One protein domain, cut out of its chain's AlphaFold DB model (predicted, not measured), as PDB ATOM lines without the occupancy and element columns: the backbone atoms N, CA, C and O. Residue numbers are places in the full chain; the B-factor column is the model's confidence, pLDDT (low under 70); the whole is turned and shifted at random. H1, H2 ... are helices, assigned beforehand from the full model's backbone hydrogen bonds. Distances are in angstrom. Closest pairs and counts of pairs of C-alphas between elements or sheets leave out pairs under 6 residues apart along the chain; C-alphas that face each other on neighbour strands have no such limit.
ATOM      1  N   ALA A  38      96.086 110.549 129.402       66.88
ATOM      2  CA  ALA A  38      96.131 111.779 130.191       66.88
ATOM      3  C   ALA A  38      95.168 111.707 131.390       66.88
ATOM      4  O   ALA A  38      95.595 111.926 132.518       66.88
ATOM      5  N   ASP A  39      93.931 111.238 131.178       75.38
ATOM      6  CA  ASP A  39      92.935 111.065 132.254       75.38
ATOM      7  C   ASP A  39      93.431 110.081 133.325       75.38
ATOM      8  O   ASP A  39      93.128 110.199 134.509       75.38
ATOM      9  N   ARG A  40      94.193 109.063 132.904       75.94
ATOM     10  CA  ARG A  40      94.805 108.076 133.803       75.94
ATOM     11  C   ARG A  40      95.913 108.671 134.656       75.94
ATOM     12  O   ARG A  40      96.014 108.315 135.826       75.94
ATOM     13  N   GLN A  41      96.735 109.527 134.067       80.56
ATOM     14  CA  GLN A  41      97.852 110.165 134.747       80.56
ATOM     15  C   GLN A  41      97.344 111.181 135.776       80.56
ATOM     16  O   GLN A  41      97.735 111.106 136.939       80.56
ATOM     17  N   GLU A  42      96.357 111.995 135.393       81.00
ATOM     18  CA  GLU A  42      95.654 112.916 136.293       81.00
ATOM     19  C   GLU A  42      94.996 112.169 137.468       81.00
ATOM     20  O   GLU A  42      95.086 112.583 138.621       81.00
ATOM     21  N   LEU A  43      94.383 111.007 137.215       80.00
ATOM     22  CA  LEU A  43      93.825 110.146 138.266       80.00
ATOM     23  C   LEU A  43      94.884 109.640 139.262       80.00
ATOM     24  O   LEU A  43      94.608 109.569 140.461       80.00
ATOM     25  N   CYS A  44      96.077 109.273 138.786       83.19
ATOM     26  CA  CYS A  44      97.178 108.817 139.638       83.19
ATOM     27  C   CYS A  44      97.785 109.952 140.472       83.19
ATOM     28  O   CYS A  44      98.142 109.736 141.632       83.19
ATOM     29  N   GLU A  45      97.883 111.153 139.901       83.44
ATOM     30  CA  GLU A  45      98.324 112.361 140.604       83.44
ATOM     31  C   GLU A  45      97.320 112.758 141.686       83.44
ATOM     32  O   GLU A  45      97.693 112.892 142.850       83.44
ATOM     33  N   ASN A  46      96.032 112.794 141.343       81.38
ATOM     34  CA  ASN A  46      94.949 113.040 142.289       81.38
ATOM     35  C   ASN A  46      94.971 112.047 143.462       81.38
ATOM     36  O   ASN A  46      94.915 112.455 144.619       81.38
ATOM     37  N   MET A  47      95.144 110.746 143.195       81.88
ATOM     38  CA  MET A  47      95.272 109.738 144.253       81.88
ATOM     39  C   MET A  47      96.474 110.006 145.172       81.88
ATOM     40  O   MET A  47      96.332 109.930 146.391       81.88
ATOM     41  N   ARG A  48      97.648 110.320 144.604       79.38
ATOM     42  CA  ARG A  48      98.871 110.612 145.369       79.38
ATOM     43  C   ARG A  48      98.715 111.855 146.243       79.38
ATOM     44  O   ARG A  48      99.228 111.878 147.355       79.38
ATOM     45  N   GLU A  49      98.033 112.875 145.739       81.06
ATOM     46  CA  GLU A  49      97.803 114.131 146.453       81.06
ATOM     47  C   GLU A  49      96.609 114.066 147.418       81.06
ATOM     48  O   GLU A  49      96.309 115.056 148.082       81.06
ATOM     49  N   GLY A  50      95.908 112.926 147.492       71.94
ATOM     50  CA  GLY A  50      94.669 112.798 148.261       71.94
ATOM     51  C   GLY A  50      93.545 113.694 147.731       71.94
ATOM     52  O   GLY A  50      92.606 114.014 148.454       71.94
ATOM     53  N   LYS A  51      93.638 114.127 146.472       68.69
ATOM     54  CA  LYS A  51      92.651 114.969 145.797       68.69
ATOM     55  C   LYS A  51      91.665 114.098 145.023       68.69
ATOM     56  O   LYS A  51      92.006 113.055 144.472       68.69
ATOM     57  N   GLY A  52      90.406 114.525 144.979       66.69
ATOM     58  CA  GLY A  52      89.365 113.891 144.169       66.69
ATOM     59  C   GLY A  52      88.061 113.635 144.918       66.69
ATOM     60  O   GLY A  52      87.948 113.840 146.123       66.69
ATOM     61  N   HIS A  53      87.062 113.150 144.176       61.03
ATOM     62  CA  HIS A  53      85.699 112.929 144.672       61.03
ATOM     63  C   HIS A  53      85.641 112.073 145.956       61.03
ATOM     64  O   HIS A  53      84.705 112.190 146.738       61.03
ATOM     65  N   TYR A  54      86.602 111.188 146.193       60.88
ATOM     66  CA  TYR A  54      86.498 110.197 147.263       60.88
ATOM     67  C   TYR A  54      87.170 110.586 148.590       60.88
ATOM     68  O   TYR A  54      87.035 109.839 149.552       60.88
ATOM     69  N   TYR A  55      87.848 111.738 148.663       61.44
ATOM     70  CA  TYR A  55      88.720 112.098 149.793       61.44
ATOM     71  C   TYR A  55      88.298 113.370 150.552       61.44
ATOM     72  O   TYR A  55      89.124 113.985 151.216       61.44
ATOM     73  N   SER A  56      87.031 113.800 150.477       68.69
ATOM     74  CA  SER A  56      86.591 114.967 151.255       68.69
ATOM     75  C   SER A  56      85.992 114.575 152.610       68.69
ATOM     76  O   SER A  56      84.879 114.054 152.707       68.69
ATOM     77  N   GLU A  57      86.721 114.894 153.680       70.38
ATOM     78  CA  GLU A  57      86.243 114.803 155.070       70.38
ATOM     79  C   GLU A  57      84.968 115.641 155.283       70.38
ATOM     80  O   GLU A  57      84.063 115.259 156.024       70.38
ATOM     81  N   GLU A  58      84.852 116.750 154.548       76.12
ATOM     82  CA  GLU A  58      83.675 117.619 154.531       76.12
ATOM     83  C   GLU A  58      82.404 116.870 154.098       76.12
ATOM     84  O   GLU A  58      81.366 116.999 154.749       76.12
ATOM     85  N   ARG A  59      82.485 115.985 153.089       77.19
ATOM     86  CA  ARG A  59      81.335 115.146 152.704       77.19
ATOM     87  C   ARG A  59      80.955 114.156 153.784       77.19
ATOM     88  O   ARG A  59      79.776 113.855 153.932       77.19
ATOM     89  N   ARG A  60      81.930 113.596 154.501       78.25
ATOM     90  CA  ARG A  60      81.641 112.643 155.582       78.25
ATOM     91  C   ARG A  60      80.858 113.333 156.693       78.25
ATOM     92  O   ARG A  60      79.834 112.808 157.123       78.25
ATOM     93  N   ALA A  61      81.286 114.533 157.083       83.69
ATOM     94  CA  ALA A  61      80.577 115.346 158.065       83.69
ATOM     95  C   ALA A  61      79.167 115.739 157.585       83.69
ATOM     96  O   ALA A  61      78.201 115.634 158.345       83.69
ATOM     97  N   GLU A  62      79.022 116.131 156.316       87.12
ATOM     98  CA  GLU A  62      77.722 116.454 155.719       87.12
ATOM     99  C   GLU A  62      76.779 115.239 155.699       87.12
ATOM    100  O   GLU A  62      75.610 115.359 156.073       87.12
ATOM    101  N   MET A  63      77.282 114.053 155.343       85.56
ATOM    102  CA  MET A  63      76.496 112.816 155.345       85.56
ATOM    103  C   MET A  63      76.039 112.410 156.750       85.56
ATOM    104  O   MET A  63      74.884 112.012 156.915       85.56
ATOM    105  N   GLU A  64      76.892 112.532 157.772       86.44
ATOM    106  CA  GLU A  64      76.489 112.252 159.159       86.44
ATOM    107  C   GLU A  64      75.432 113.253 159.652       86.44
ATOM    108  O   GLU A  64      74.445 112.858 160.282       86.44
ATOM    109  N   LYS A  65      75.556 114.538 159.290       89.50
ATOM    110  CA  LYS A  65      74.522 115.541 159.585       89.50
ATOM    111  C   LYS A  65      73.202 115.212 158.886       89.50
ATOM    112  O   LYS A  65      72.152 115.227 159.527       89.50
ATOM    113  N   HIS A  66      73.245 114.869 157.599       89.75
ATOM    114  CA  HIS A  66      72.067 114.465 156.832       89.75
ATOM    115  C   HIS A  66      71.396 113.226 157.442       89.75
ATOM    116  O   HIS A  66      70.174 113.139 157.527       89.75
ATOM    117  N   ARG A  67      72.178 112.249 157.902       87.56
ATOM    118  CA  ARG A  67      71.659 111.050 158.571       87.56
ATOM    119  C   ARG A  67      70.902 111.385 159.857       87.56
ATOM    120  O   ARG A  67      69.842 110.800 160.095       87.56
ATOM    121  N   ALA A  68      71.443 112.283 160.681       88.81
ATOM    122  CA  ALA A  68      70.786 112.728 161.908       88.81
ATOM    123  C   ALA A  68      69.489 113.496 161.601       88.81
ATOM    124  O   ALA A  68      68.459 113.227 162.223       88.81
ATOM    125  N   ASP A  69      69.519 114.373 160.593       94.19
ATOM    126  CA  ASP A  69      68.339 115.098 160.108       94.19
ATOM    127  C   ASP A  69      67.240 114.137 159.634       94.19
ATOM    128  O   ASP A  69      66.086 114.252 160.041       94.19
ATOM    129  N   MET A  70      67.592 113.106 158.864       93.56
ATOM    130  CA  MET A  70      66.626 112.104 158.405       93.56
ATOM    131  C   MET A  70      65.987 111.325 159.555       93.56
ATOM    132  O   MET A  70      64.778 111.100 159.536       93.56
ATOM    133  N   ALA A  71      66.757 110.954 160.579       91.50
ATOM    134  CA  ALA A  71      66.198 110.297 161.758       91.50
ATOM    135  C   ALA A  71      65.231 111.216 162.531       91.50
ATOM    136  O   ALA A  71      64.259 110.743 163.122       91.50
ATOM    137  N   ALA A  72      65.476 112.531 162.542       91.81
ATOM    138  CA  ALA A  72      64.562 113.515 163.123       91.81
ATOM    139  C   ALA A  72      63.297 113.699 162.267       91.81
ATOM    140  O   ALA A  72      62.189 113.639 162.796       91.81
ATOM    141  N   ARG A  73      63.445 113.836 160.944       94.00
ATOM    142  CA  ARG A  73      62.337 113.994 159.984       94.00
ATOM    143  C   ARG A  73      61.398 112.797 159.951       94.00
ATOM    144  O   ARG A  73      60.193 112.974 159.830       94.00
ATOM    145  N   LEU A  74      61.949 111.593 160.077       93.12
ATOM    146  CA  LEU A  74      61.180 110.353 160.166       93.12
ATOM    147  C   LEU A  74      60.588 110.118 161.563       93.12
ATOM    148  O   LEU A  74      59.887 109.130 161.749       93.12
ATOM    149  N   GLN A  75      60.868 111.004 162.529       93.75
ATOM    150  CA  GLN A  75      60.389 110.920 163.911       93.75
ATOM    151  C   GLN A  75      60.645 109.544 164.542       93.75
ATOM    152  O   GLN A  75      59.809 109.009 165.266       93.75
ATOM    153  N   LEU A  76      61.817 108.967 164.257       92.81
ATOM    154  CA  LEU A  76      62.168 107.638 164.751       92.81
ATOM    155  C   LEU A  76      62.216 107.638 166.284       92.81
ATOM    156  O   LEU A  76      62.747 108.581 166.888       92.81
ATOM    157  N   ASN A  77      61.690 106.582 166.900       94.12
ATOM    158  CA  ASN A  77      61.845 106.337 168.333       94.12
ATOM    159  C   ASN A  77      63.258 105.813 168.654       94.12
ATOM    160  O   ASN A  77      64.107 105.713 167.769       94.12
ATOM    161  N   GLU A  78      63.536 105.523 169.921       92.62
ATOM    162  CA  GLU A  78      64.876 105.126 170.367       92.62
ATOM    163  C   GLU A  78      65.344 103.807 169.729       92.62
ATOM    164  O   GLU A  78      66.382 103.795 169.067       92.62
ATOM    165  N   ASP A  79      64.519 102.758 169.772       93.12
ATOM    166  CA  ASP A  79      64.825 101.456 169.161       93.12
ATOM    167  C   ASP A  79      65.044 101.568 167.639       93.12
ATOM    168  O   ASP A  79      65.979 101.012 167.062       93.12
ATOM    169  N   GLN A  80      64.208 102.350 166.952       92.06
ATOM    170  CA  GLN A  80      64.346 102.603 165.517       92.06
ATOM    171  C   GLN A  80      65.606 103.410 165.192       92.06
ATOM    172  O   GLN A  80      66.185 103.224 164.121       92.06
ATOM    173  N   ARG A  81      66.038 104.312 166.082       92.12
ATOM    174  CA  ARG A  81      67.293 105.066 165.931       92.12
ATOM    175  C   ARG A  81      68.510 104.173 166.111       92.12
ATOM    176  O   ARG A  81      69.503 104.396 165.419       92.12
ATOM    177  N   GLU A  82      68.434 103.183 166.992       93.50
ATOM    178  CA  GLU A  82      69.482 102.178 167.151       93.50
ATOM    179  C   GLU A  82      69.628 101.345 165.873       93.50
ATOM    180  O   GLU A  82      70.701 101.349 165.267       93.50
ATOM    181  N   ILE A  83      68.526 100.797 165.351       93.81
ATOM    182  CA  ILE A  83      68.517 100.069 164.068       93.81
ATOM    183  C   ILE A  83      69.000 100.970 162.920       93.81
ATOM    184  O   ILE A  83      69.817 100.576 162.085       93.81
ATOM    185  N   TRP A  84      68.537 102.223 162.872       92.38
ATOM    186  CA  TRP A  84      69.001 103.205 161.890       92.38
ATOM    187  C   TRP A  84      70.513 103.411 161.982       92.38
ATOM    188  O   TRP A  84      71.181 103.584 160.956       92.38
ATOM    189  N   LYS A  85      71.073 103.380 163.195       91.69
ATOM    190  CA  LYS A  85      72.505 103.530 163.415       91.69
ATOM    191  C   LYS A  85      73.306 102.324 162.958       91.69
ATOM    192  O   LYS A  85      74.322 102.537 162.295       91.69
ATOM    193  N   GLU A  86      72.828 101.121 163.229       93.81
ATOM    194  CA  GLU A  86      73.436  99.879 162.753       93.81
ATOM    195  C   GLU A  86      73.472  99.820 161.222       93.81
ATOM    196  O   GLU A  86      74.539  99.624 160.640       93.81
ATOM    197  N   ILE A  87      72.349 100.117 160.550       91.38
ATOM    198  CA  ILE A  87      72.270 100.149 159.076       91.38
ATOM    199  C   ILE A  87      73.327 101.088 158.485       91.38
ATOM    200  O   ILE A  87      73.948 100.792 157.461       91.38
ATOM    201  N   HIS A  88      73.527 102.254 159.101       90.44
ATOM    202  CA  HIS A  88      74.505 103.219 158.612       90.44
ATOM    203  C   HIS A  88      75.941 102.780 158.898       90.44
ATOM    204  O   HIS A  88      76.790 102.958 158.029       90.44
ATOM    205  N   GLN A  89      76.216 102.171 160.052       90.50
ATOM    206  CA  GLN A  89      77.532 101.593 160.338       90.50
ATOM    207  C   GLN A  89      77.888 100.485 159.342       90.50
ATOM    208  O   GLN A  89      78.984 100.497 158.786       90.50
ATOM    209  N   GLU A  90      76.948  99.593 159.029       92.94
ATOM    210  CA  GLU A  90      77.146  98.547 158.022       92.94
ATOM    211  C   GLU A  90      77.447  99.149 156.636       92.94
ATOM    212  O   GLU A  90      78.337  98.698 155.910       92.94
ATOM    213  N   ARG A  91      76.730 100.216 156.256       88.62
ATOM    214  CA  ARG A  91      76.987 100.940 155.001       88.62
ATOM    215  C   ARG A  91      78.356 101.614 154.984       88.62
ATOM    216  O   ARG A  91      79.002 101.572 153.937       88.62
ATOM    217  N   GLN A  92      78.789 102.209 156.097       87.06
ATOM    218  CA  GLN A  92      80.117 102.816 156.222       87.06
ATOM    219  C   GLN A  92      81.211 101.758 156.043       87.06
ATOM    220  O   GLN A  92      82.067 101.925 155.182       87.06
ATOM    221  N   GLN A  93      81.113 100.615 156.728       90.94
ATOM    222  CA  GLN A  93      82.065  99.507 156.570       90.94
ATOM    223  C   GLN A  93      82.126  99.009 155.118       90.94
ATOM    224  O   GLN A  93      83.197  98.906 154.523       90.94
ATOM    225  N   LYS A  94      80.967  98.786 154.482       91.19
ATOM    226  CA  LYS A  94      80.900  98.407 153.059       91.19
ATOM    227  C   LYS A  94      81.510  99.465 152.140       91.19
ATOM    228  O   LYS A  94      82.064  99.122 151.093       91.19
ATOM    229  N   HIS A  95      81.364 100.744 152.472       86.19
ATOM    230  CA  HIS A  95      81.981 101.829 151.721       86.19
ATOM    231  C   HIS A  95      83.504 101.815 151.884       86.19
ATOM    232  O   HIS A  95      84.206 101.857 150.878       86.19
ATOM    233  N   GLU A  96      84.013 101.670 153.107       86.62
ATOM    234  CA  GLU A  96      85.445 101.555 153.403       86.62
ATOM    235  C   GLU A  96      86.086 100.366 152.681       86.62
ATOM    236  O   GLU A  96      87.117 100.524 152.028       86.62
ATOM    237  N   GLU A  97      85.439  99.199 152.671       91.25
ATOM    238  CA  GLU A  97      85.917  98.042 151.908       91.25
ATOM    239  C   GLU A  97      85.997  98.322 150.402       91.25
ATOM    240  O   GLU A  97      86.958  97.934 149.727       91.25
ATOM    241  N   ARG A  98      84.973  98.978 149.841       87.12
ATOM    242  CA  ARG A  98      84.966  99.372 148.423       87.12
ATOM    243  C   ARG A  98      86.073 100.374 148.134       87.12
ATOM    244  O   ARG A  98      86.711 100.255 147.089       87.12
ATOM    245  N   MET A  99      86.309 101.311 149.047       83.00
ATOM    246  CA  MET A  99      87.382 102.292 148.946       83.00
ATOM    247  C   MET A  99      88.754 101.625 148.989       83.00
ATOM    248  O   MET A  99      89.561 101.894 148.104       83.00
ATOM    249  N   GLY A 100      88.988 100.683 149.904       88.19
ATOM    250  CA  GLY A 100      90.233  99.913 149.952       88.19
ATOM    251  C   GLY A 100      90.470  99.109 148.670       88.19
ATOM    252  O   GLY A 100      91.544  99.169 148.073       88.19
ATOM    253  N   LYS A 101      89.438  98.424 148.156       90.00
ATOM    254  CA  LYS A 101      89.522  97.705 146.867       90.00
ATOM    255  C   LYS A 101      89.773  98.648 145.689       90.00
ATOM    256  O   LYS A 101      90.460  98.276 144.738       90.00
ATOM    257  N   TRP A 102      89.183  99.840 145.708       85.75
ATOM    258  CA  TRP A 102      89.403 100.851 144.677       85.75
ATOM    259  C   TRP A 102      90.830 101.400 144.729       85.75
ATOM    260  O   TRP A 102      91.476 101.451 143.685       85.75
ATOM    261  N   GLN A 103      91.348 101.710 145.922       84.50
ATOM    262  CA  GLN A 103      92.730 102.149 146.129       84.50
ATOM    263  C   GLN A 103      93.725 101.121 145.592       84.50
ATOM    264  O   GLN A 103      94.539 101.469 144.748       84.50
ATOM    265  N   GLN A 104      93.577  99.841 145.946       89.50
ATOM    266  CA  GLN A 104      94.444  98.768 145.430       89.50
ATOM    267  C   GLN A 104      94.426  98.674 143.896       89.50
ATOM    268  O   GLN A 104      95.460  98.507 143.249       89.50
ATOM    269  N   LYS A 105      93.240  98.788 143.278       87.44
ATOM    270  CA  LYS A 105      93.116  98.789 141.811       87.44
ATOM    271  C   LYS A 105      93.784 100.007 141.185       87.44
ATOM    272  O   LYS A 105      94.370  99.881 140.112       87.44
ATOM    273  N   MET A 106      93.669 101.165 141.825       83.62
ATOM    274  CA  MET A 106      94.305 102.391 141.365       83.62
ATOM    275  C   MET A 106      95.821 102.322 141.507       83.62
ATOM    276  O   MET A 106      96.506 102.627 140.539       83.62
ATOM    277  N   GLU A 107      96.346 101.834 142.630       85.69
ATOM    278  CA  GLU A 107      97.780 101.599 142.825       85.69
ATOM    279  C   GLU A 107      98.346 100.696 141.734       85.69
ATOM    280  O   GLU A 107      99.307 101.078 141.067       85.69
ATOM    281  N   LYS A 108      97.695  99.554 141.476       88.50
ATOM    282  CA  LYS A 108      98.093  98.654 140.390       88.50
ATOM    283  C   LYS A 108      98.068  99.360 139.035       88.50
ATOM    284  O   LYS A 108      99.048  99.332 138.304       88.50
ATOM    285  N   ARG A 109      96.972 100.055 138.717       84.19
ATOM    286  CA  ARG A 109      96.823 100.791 137.452       84.19
ATOM    287  C   ARG A 109      97.887 101.877 137.276       84.19
ATOM    288  O   ARG A 109      98.311 102.127 136.154       84.19
ATOM    289  N   CYS A 110      98.285 102.542 138.357       84.38
ATOM    290  CA  CYS A 110      99.333 103.555 138.339       84.38
ATOM    291  C   CYS A 110     100.736 102.942 138.242       84.38
ATOM    292  O   CYS A 110     101.610 103.572 137.652       84.38
ATOM    293  N   ALA A 111     100.956 101.744 138.791       85.25
ATOM    294  CA  ALA A 111     102.197 100.987 138.629       85.25
ATOM    295  C   ALA A 111     102.369 100.499 137.181       85.25
ATOM    296  O   ALA A 111     103.389 100.806 136.573       85.25
ATOM    297  N   ASP A 112     101.330  99.895 136.594       83.69
ATOM    298  CA  ASP A 112     101.309  99.428 135.195       83.69
ATOM    299  C   ASP A 112     101.533 100.567 134.170       83.69
ATOM    300  O   ASP A 112     101.823 100.318 133.006       83.69
ATOM    301  N   MET A 113     101.337 101.829 134.570       74.62
ATOM    302  CA  MET A 113     101.575 103.015 133.732       74.62
ATOM    303  C   MET A 113     103.004 103.574 133.848       74.62
ATOM    304  O   MET A 113     103.350 104.471 133.079       74.62
ATOM    305  N   ARG A 114     103.789 103.134 134.843       65.75
ATOM    306  CA  ARG A 114     105.187 103.559 135.052       65.75
ATOM    307  C   ARG A 114     106.202 102.633 134.381       65.75
ATOM    308  O   ARG A 114     107.336 103.068 134.197       65.75
TER     309      ARG A 114
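AT A GLANCE: This is residues 38 to 114 of the 115 residues of an uncharacterized protein of Marinobacter halophilus (UniProt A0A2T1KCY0). One long helix, H3, runs nearly the whole length of a thin rod, and the two shorter helices sit on one side of it, H2 running roughly along the half where H3 begins and H1 set at a steep slant to it near the end where H3 finishes. H2 is folded back against H3's direction where H3 begins, with few contacts between them, while H1 is set at a steep slant at H3's other end. The printed part has 77 residues with three named helices, in the order H1, H2, H3, and no named strand; the class is all helix. It is only just loose, close to extended, with a radius of gyration of the C-alphas of 17.2 A and spans of 55 by 19 by 14 A.

IN THESE COORDINATES: H1 covers residues 38 to 48 and begins at C-alpha 38, (96.131, 111.779, 130.191). H2 covers residues 57 to 73, 24.4 A from first to last C-alpha. H3 covers residues 78 to 111, 49.2 A long, from C-alpha 78 at (64.876, 105.126, 170.367) to C-alpha 111 at (102.197, 100.987, 138.629).

HOW THE PARTS SIT: H1 touches H3 with the closest C-alphas, those of Cys 44 and Cys 110, 5.8 A apart. H3 touches H1 with residues 106 to 110 alone. The two run opposite ways at a steep tilt of 59 degrees. H1 and H2 are apart. H2 and H3 are close but not clearly touching; their closest C-alphas, those of Ala 71 and Arg 81, are 6.8 A apart. They run opposite ways at a shallow tilt of 24 degrees. Residues 93 to 98, which belong to H3, stand free. In H1, H2 and H3 every O i to N i+4 pair is within hydrogen-bond range.

THE WHOLE: The C-alphas farthest apart, those of Asn 77 and Arg 114, are 54.7 A apart. The printed part has no cut. The link from H1 to H2 is short and that from H2 to H3 is tight. Mean pLDDT of the printed part is 84.4; residue 38, residues 51 to 56 and residue 114 are under 70.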